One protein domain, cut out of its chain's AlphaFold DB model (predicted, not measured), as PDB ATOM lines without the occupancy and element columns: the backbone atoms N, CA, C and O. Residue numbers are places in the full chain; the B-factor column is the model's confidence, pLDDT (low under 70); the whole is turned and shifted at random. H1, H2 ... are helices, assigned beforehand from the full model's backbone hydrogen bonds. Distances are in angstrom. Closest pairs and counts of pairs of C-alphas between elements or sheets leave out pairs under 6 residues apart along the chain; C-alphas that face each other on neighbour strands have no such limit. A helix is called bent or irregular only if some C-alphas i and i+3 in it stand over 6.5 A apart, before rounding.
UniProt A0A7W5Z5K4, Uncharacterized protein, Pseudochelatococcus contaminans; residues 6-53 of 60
ATOM      1  N   ASN A   6       7.657  46.639  11.346       89.25
ATOM      2  CA  ASN A   6       7.143  47.811  10.638       89.25
ATOM      3  C   ASN A   6       7.306  47.682   9.121       89.25
ATOM      4  O   ASN A   6       6.401  48.053   8.387       89.25
ATOM      5  N   GLU A   7       8.422  47.120   8.651       91.31
ATOM      6  CA  GLU A   7       8.622  46.829   7.223       91.31
ATOM      7  C   GLU A   7       7.615  45.788   6.723       91.31
ATOM      8  O   GLU A   7       7.057  45.934   5.644       91.31
ATOM      9  N   ILE A   8       7.326  44.765   7.532       90.56
ATOM     10  CA  ILE A   8       6.332  43.741   7.188       90.56
ATOM     11  C   ILE A   8       4.922  44.337   7.125       90.56
ATOM     12  O   ILE A   8       4.161  43.980   6.231       90.56
ATOM     13  N   ILE A   9       4.562  45.229   8.053       91.19
ATOM     14  CA  ILE A   9       3.249  45.890   8.066       91.19
ATOM     15  C   ILE A   9       3.129  46.867   6.890       91.19
ATOM     16  O   ILE A   9       2.098  46.879   6.226       91.19
ATOM     17  N   ALA A  10       4.183  47.630   6.588       92.06
ATOM     18  CA  ALA A  10       4.206  48.568   5.467       92.06
ATOM     19  C   ALA A  10       4.063  47.879   4.095       92.06
ATOM     20  O   ALA A  10       3.515  48.476   3.171       92.06
ATOM     21  N   ASP A  11       4.502  46.622   3.977       95.06
ATOM     22  CA  ASP A  11       4.345  45.799   2.771       95.06
ATOM     23  C   ASP A  11       2.899  45.267   2.578       95.06
ATOM     24  O   ASP A  11       2.587  44.688   1.533       95.06
ATOM     25  N   LEU A  12       2.002  45.413   3.565       93.50
ATOM     26  CA  LEU A  12       0.621  44.924   3.474       93.50
ATOM     27  C   LEU A  12      -0.299  45.892   2.707       93.50
ATOM     28  O   LEU A  12      -0.065  47.097   2.705       93.50
ATOM     29  N   PRO A  13      -1.403  45.396   2.114       96.69
ATOM     30  CA  PRO A  13      -2.461  46.247   1.572       96.69
ATOM     31  C   PRO A  13      -3.016  47.237   2.614       96.69
ATOM     32  O   PRO A  13      -3.093  46.867   3.790       96.69
ATOM     33  N   PRO A  14      -3.479  48.435   2.203       92.94
ATOM     34  CA  PRO A  14      -3.928  49.494   3.117       92.94
ATOM     35  C   PRO A  14      -4.995  49.023   4.108       92.94
ATOM     36  O   PRO A  14      -4.869  49.237   5.307       92.94
ATOM     37  N   GLU A  15      -5.973  48.259   3.622       94.81
ATOM     38  CA  GLU A  15      -7.051  47.673   4.429       94.81
ATOM     39  C   GLU A  15      -6.510  46.806   5.576       94.81
ATOM     40  O   GLU A  15      -7.024  46.820   6.690       94.81
ATOM     41  N   ARG A  16      -5.429  46.054   5.332       92.88
ATOM     42  CA  ARG A  16      -4.802  45.219   6.363       92.88
ATOM     43  C   ARG A  16      -3.971  46.037   7.343       92.88
ATOM     44  O   ARG A  16      -3.877  45.635   8.498       92.88
ATOM     45  N   GLN A  17      -3.373  47.141   6.902       93.38
ATOM     46  CA  GLN A  17      -2.672  48.064   7.797       93.38
ATOM     47  C   GLN A  17      -3.663  48.729   8.757       93.38
ATOM     48  O   GLN A  17      -3.424  48.737   9.961       93.38
ATOM     49  N   GLU A  18      -4.806  49.187   8.242       93.88
ATOM     50  CA  GLU A  18      -5.881  49.787   9.039       93.88
ATOM     51  C   GLU A  18      -6.443  48.806  10.073       93.88
ATOM     52  O   GLU A  18      -6.524  49.147  11.250       93.88
ATOM     53  N   MET A  19      -6.720  47.555   9.685       93.69
ATOM     54  CA  MET A  19      -7.163  46.518  10.630       93.69
ATOM     55  C   MET A  19      -6.144  46.233  11.744       93.69
ATOM     56  O   MET A  19      -6.518  45.905  12.871       93.69
ATOM     57  N   ILE A  20      -4.846  46.289  11.428       92.31
ATOM     58  CA  ILE A  20      -3.779  46.085  12.416       92.31
ATOM     59  C   ILE A  20      -3.725  47.267  13.382       92.31
ATOM     60  O   ILE A  20      -3.611  47.047  14.588       92.31
ATOM     61  N   GLU A  21      -3.826  48.490  12.869       93.25
ATOM     62  CA  GLU A  21      -3.806  49.702  13.685       93.25
ATOM     63  C   GLU A  21      -5.033  49.785  14.600       93.25
ATOM     64  O   GLU A  21      -4.884  50.029  15.795       93.25
ATOM     65  N   GLU A  22      -6.229  49.498  14.085       95.50
ATOM     66  CA  GLU A  22      -7.469  49.473  14.871       95.50
ATOM     67  C   GLU A  22      -7.350  48.496  16.047       95.50
ATOM     68  O   GLU A  22      -7.507  48.876  17.210       95.50
ATOM     69  N   ARG A  23      -6.930  47.259  15.762       93.44
ATOM     70  CA  ARG A  23      -6.713  46.243  16.794       93.44
ATOM     71  C   ARG A  23      -5.614  46.636  17.783       93.44
ATOM     72  O   ARG A  23      -5.713  46.327  18.969       93.44
ATOM     73  N   TYR A  24      -4.549  47.284  17.314       92.44
ATOM     74  CA  TYR A  24      -3.490  47.782  18.187       92.44
ATOM     75  C   TYR A  24      -4.019  48.842  19.160       92.44
ATOM     76  O   TYR A  24      -3.707  48.774  20.350       92.44
ATOM     77  N   GLN A  25      -4.843  49.777  18.686       91.38
ATOM     78  CA  GLN A  25      -5.433  50.810  19.536       91.38
ATOM     79  C   GLN A  25      -6.389  50.222  20.579       91.38
ATOM     80  O   GLN A  25      -6.307  50.610  21.746       91.38
ATOM     81  N   GLU A  26      -7.219  49.243  20.213       90.06
ATOM     82  CA  GLU A  26      -8.087  48.528  21.162       90.06
ATOM     83  C   GLU A  26      -7.278  47.857  22.284       90.06
ATOM     84  O   GLU A  26      -7.514  48.089  23.470       90.06
ATOM     85  N   LEU A  27      -6.259  47.073  21.915       86.88
ATOM     86  CA  LEU A  27      -5.387  46.383  22.871       86.88
ATOM     87  C   LEU A  27      -4.607  47.361  23.751       86.88
ATOM     88  O   LEU A  27      -4.402  47.108  24.940       86.88
ATOM     89  N   LYS A  28      -4.156  48.480  23.184       85.44
ATOM     90  CA  LYS A  28      -3.455  49.518  23.935       85.44
ATOM     91  C   LYS A  28      -4.364  50.131  25.000       85.44
ATOM     92  O   LYS A  28      -3.938  50.230  26.148       85.44
ATOM     93  N   GLN A  29      -5.604  50.470  24.648       83.75
ATOM     94  CA  GLN A  29      -6.590  51.003  25.591       83.75
ATOM     95  C   GLN A  29      -6.921  49.999  26.699       83.75
ATOM     96  O   GLN A  29      -6.997  50.379  27.869       83.75
ATOM     97  N   GLU A  30      -7.063  48.714  26.368       79.25
ATOM     98  CA  GLU A  30      -7.294  47.659  27.357       79.25
ATOM     99  C   GLU A  30      -6.112  47.543  28.331       79.25
ATOM    100  O   GLU A  30      -6.293  47.538  29.549       79.25
ATOM    101  N   VAL A  31      -4.879  47.519  27.818       79.62
ATOM    102  CA  VAL A  31      -3.669  47.440  28.649       79.62
ATOM    103  C   VAL A  31      -3.492  48.686  29.516       79.62
ATOM    104  O   VAL A  31      -3.088  48.560  30.673       79.62
ATOM    105  N   GLU A  32      -3.769  49.876  28.988       82.00
ATOM    106  CA  GLU A  32      -3.731  51.128  29.749       82.00
ATOM    107  C   GLU A  32      -4.789  51.127  30.862       82.00
ATOM    108  O   GLU A  32      -4.437  51.333  32.023       82.00
ATOM    109  N   SER A  33      -6.026  50.728  30.561       75.69
ATOM    110  CA  SER A  33      -7.100  50.582  31.556       75.69
ATOM    111  C   SER A  33      -6.731  49.574  32.654       75.69
ATOM    112  O   SER A  33      -6.884  49.831  33.848       75.69
ATOM    113  N   LEU A  34      -6.164  48.421  32.284       77.56
ATOM    114  CA  LEU A  34      -5.705  47.416  33.248       77.56
ATOM    115  C   LEU A  34      -4.513  47.907  34.082       77.56
ATOM    116  O   LEU A  34      -4.378  47.545  35.256       77.56
ATOM    117  N   ARG A  35      -3.637  48.736  33.505       71.94
ATOM    118  CA  ARG A  35      -2.535  49.379  34.231       71.94
ATOM    119  C   ARG A  35      -3.030  50.416  35.227       71.94
ATOM    120  O   ARG A  35      -2.410  50.518  36.279       71.94
ATOM    121  N   GLU A  36      -4.120  51.122  34.947       71.00
ATOM    122  CA  GLU A  36      -4.766  52.036  35.901       71.00
ATOM    123  C   GLU A  36      -5.409  51.290  37.080       71.00
ATOM    124  O   GLU A  36      -5.383  51.770  38.213       71.00
ATOM    125  N   LEU A  37      -5.904  50.068  36.855       67.00
ATOM    126  CA  LEU A  37      -6.463  49.214  37.912       67.00
ATOM    127  C   LEU A  37      -5.393  48.500  38.755       67.00
ATOM    128  O   LEU A  37      -5.614  48.212  39.934       67.00
ATOM    129  N   ARG A  38      -4.215  48.225  38.186       64.31
ATOM    130  CA  ARG A  38      -3.095  47.571  38.886       64.31
ATOM    131  C   ARG A  38      -2.680  48.264  40.202       64.31
ATOM    132  O   ARG A  38      -2.509  47.540  41.183       64.31
ATOM    133  N   PRO A  39      -2.515  49.601  40.295       59.56
ATOM    134  CA  PRO A  39      -2.201  50.260  41.561       59.56
ATOM    135  C   PRO A  39      -3.360  50.200  42.560       59.56
ATOM    136  O   PRO A  39      -3.093  50.141  43.752       59.56
ATOM    137  N   ILE A  40      -4.619  50.147  42.111       60.25
ATOM    138  CA  ILE A  40      -5.793  50.038  42.994       60.25
ATOM    139  C   ILE A  40      -5.826  48.663  43.666       60.25
ATOM    140  O   ILE A  40      -6.019  48.570  44.875       60.25
ATOM    141  N   VAL A  41      -5.568  47.592  42.909       58.22
ATOM    142  CA  VAL A  41      -5.452  46.235  43.467       58.22
ATOM    143  C   VAL A  41      -4.207  46.105  44.351       58.22
ATOM    144  O   VAL A  41      -4.281  45.507  45.421       58.22
ATOM    145  N   GLY A  42      -3.079  46.705  43.953       58.03
ATOM    146  CA  GLY A  42      -1.862  46.747  44.770       58.03
ATOM    147  C   GLY A  42      -2.051  47.495  46.094       58.03
ATOM    148  O   GLY A  42      -1.628  47.000  47.137       58.03
ATOM    149  N   ALA A  43      -2.741  48.638  46.074       56.69
ATOM    150  CA  ALA A  43      -3.116  49.392  47.267       56.69
ATOM    151  C   ALA A  43      -4.084  48.588  48.148       56.69
ATOM    152  O   ALA A  43      -3.818  48.400  49.331       56.69
ATOM    153  N   ALA A  44      -5.129  47.994  47.562       57.78
ATOM    154  CA  ALA A  44      -6.082  47.162  48.291       57.78
ATOM    155  C   ALA A  44      -5.417  45.944  48.958       57.78
ATOM    156  O   ALA A  44      -5.794  45.573  50.063       57.78
ATOM    157  N   GLN A  45      -4.411  45.324  48.337       49.56
ATOM    158  CA  GLN A  45      -3.713  44.175  48.921       49.56
ATOM    159  C   GLN A  45      -2.788  44.576  50.085       49.56
ATOM    160  O   GLN A  45      -2.709  43.847  51.075       49.56
ATOM    161  N   VAL A  46      -2.144  45.748  50.007       56.62
ATOM    162  CA  VAL A  46      -1.383  46.348  51.121       56.62
ATOM    163  C   VAL A  46      -2.314  46.754  52.271       56.62
ATOM    164  O   VAL A  46      -1.996  46.503  53.437       56.62
ATOM    165  N   ASP A  47      -3.495  47.289  51.964       53.69
ATOM    166  CA  ASP A  47      -4.494  47.691  52.960       53.69
ATOM    167  C   ASP A  47      -5.164  46.479  53.635       53.69
ATOM    168  O   ASP A  47      -5.354  46.461  54.855       53.69
ATOM    169  N   ILE A  48      -5.442  45.409  52.881       52.56
ATOM    170  CA  ILE A  48      -5.939  44.128  53.413       52.56
ATOM    171  C   ILE A  48      -4.883  43.474  54.319       52.56
ATOM    172  O   ILE A  48      -5.221  43.014  55.410       52.56
ATOM    173  N   ALA A  49      -3.604  43.471  53.926       51.09
ATOM    174  CA  ALA A  49      -2.516  42.928  54.747       51.09
ATOM    175  C   ALA A  49      -2.300  43.730  56.045       51.09
ATOM    176  O   ALA A  49      -2.079  43.142  57.106       51.09
ATOM    177  N   SER A  50      -2.433  45.058  55.980       54.00
ATOM    178  CA  SER A  50      -2.342  45.947  57.148       54.00
ATOM    179  C   SER A  50      -3.512  45.745  58.117       54.00
ATOM    180  O   SER A  50      -3.321  45.742  59.331       54.00
ATOM    181  N   THR A  51      -4.717  45.504  57.591       53.53
ATOM    182  CA  THR A  51      -5.924  45.263  58.400       53.53
ATOM    183  C   THR A  51      -5.920  43.869  59.043       53.53
ATOM    184  O   THR A  51      -6.385  43.701  60.170       53.53
ATOM    185  N   LEU A  52      -5.351  42.861  58.372       49.28
ATOM    186  CA  LEU A  52      -5.364  41.473  58.844       49.28
ATOM    187  C   LEU A  52      -4.287  41.125  59.888       49.28
ATOM    188  O   LEU A  52      -4.296  39.998  60.371       49.28
ATOM    189  N   HIS A  53      -3.372  42.029  60.269       50.12
ATOM    190  CA  HIS A  53      -2.243  41.731  61.184       50.12
ATOM    191  C   HIS A  53      -1.398  40.498  60.783       50.12
ATOM    192  O   HIS A  53      -0.599  39.992  61.574       50.12
TER     193      HIS A  53
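This is residues 6 to 53 of the 60 residues of an uncharacterized protein of Pseudochelatococcus contaminans (UniProt A0A7W5Z5K4). One long, nearly straight helix, H2, makes almost the whole of this rod, and a short helical turn, H1, sits beside its first turns like a small foot, joined to it by a tight link. Most of H2 stands free, from residue 22 onward, with no other part of the printed chain near it. The printed part has 48 residues with two named helices, H1 then H2, and no named strand, and its class is all helix. It is extended, with a radius of gyration of the C-alphas of 19.1 A and spans of 60 by 16 by 9 A.

Find C-alpha 14 at (-3.928, 49.494, 3.117), where H2 begins; from there the helix runs through residues 14 to 51 to C-alpha 51 at (-5.924, 45.263, 58.400), 55.5 A away. Its N-to-C direction is (0.03, -0.04, 1.00), and you can watch z climb along it. H2 is neither bent nor irregular, but only just: C-alphas 36 and 39 are 6.5 A apart. Now go back to C-alpha 6 at (7.143, 47.811, 10.638), where H1, residues 6 to 10, begins.

Start on H2 at Gln 17 and look across to Ile 9 of H1: their C-alphas, the closest of the two helices, are 6.3 A apart. H1 and H2 are close but not clearly touching, with 2 pairs of C-alphas within 8 A. Their centres are 25.5 A apart. Between them you find a tight link of 3 residues. In H1 the O i to N i+4 pair is within hydrogen-bond range, and in H2 32 of 34 such pairs are.

The two C-alphas farthest apart are those of Pro 13 and His 53, at 59.8 A. The printed part has no cut from residue 6 to residue 53. Look at the B-factor column for the pLDDT: its mean is 77.0 over the printed part, and residues 37 to 53 are under 70, where the model's confidence is low.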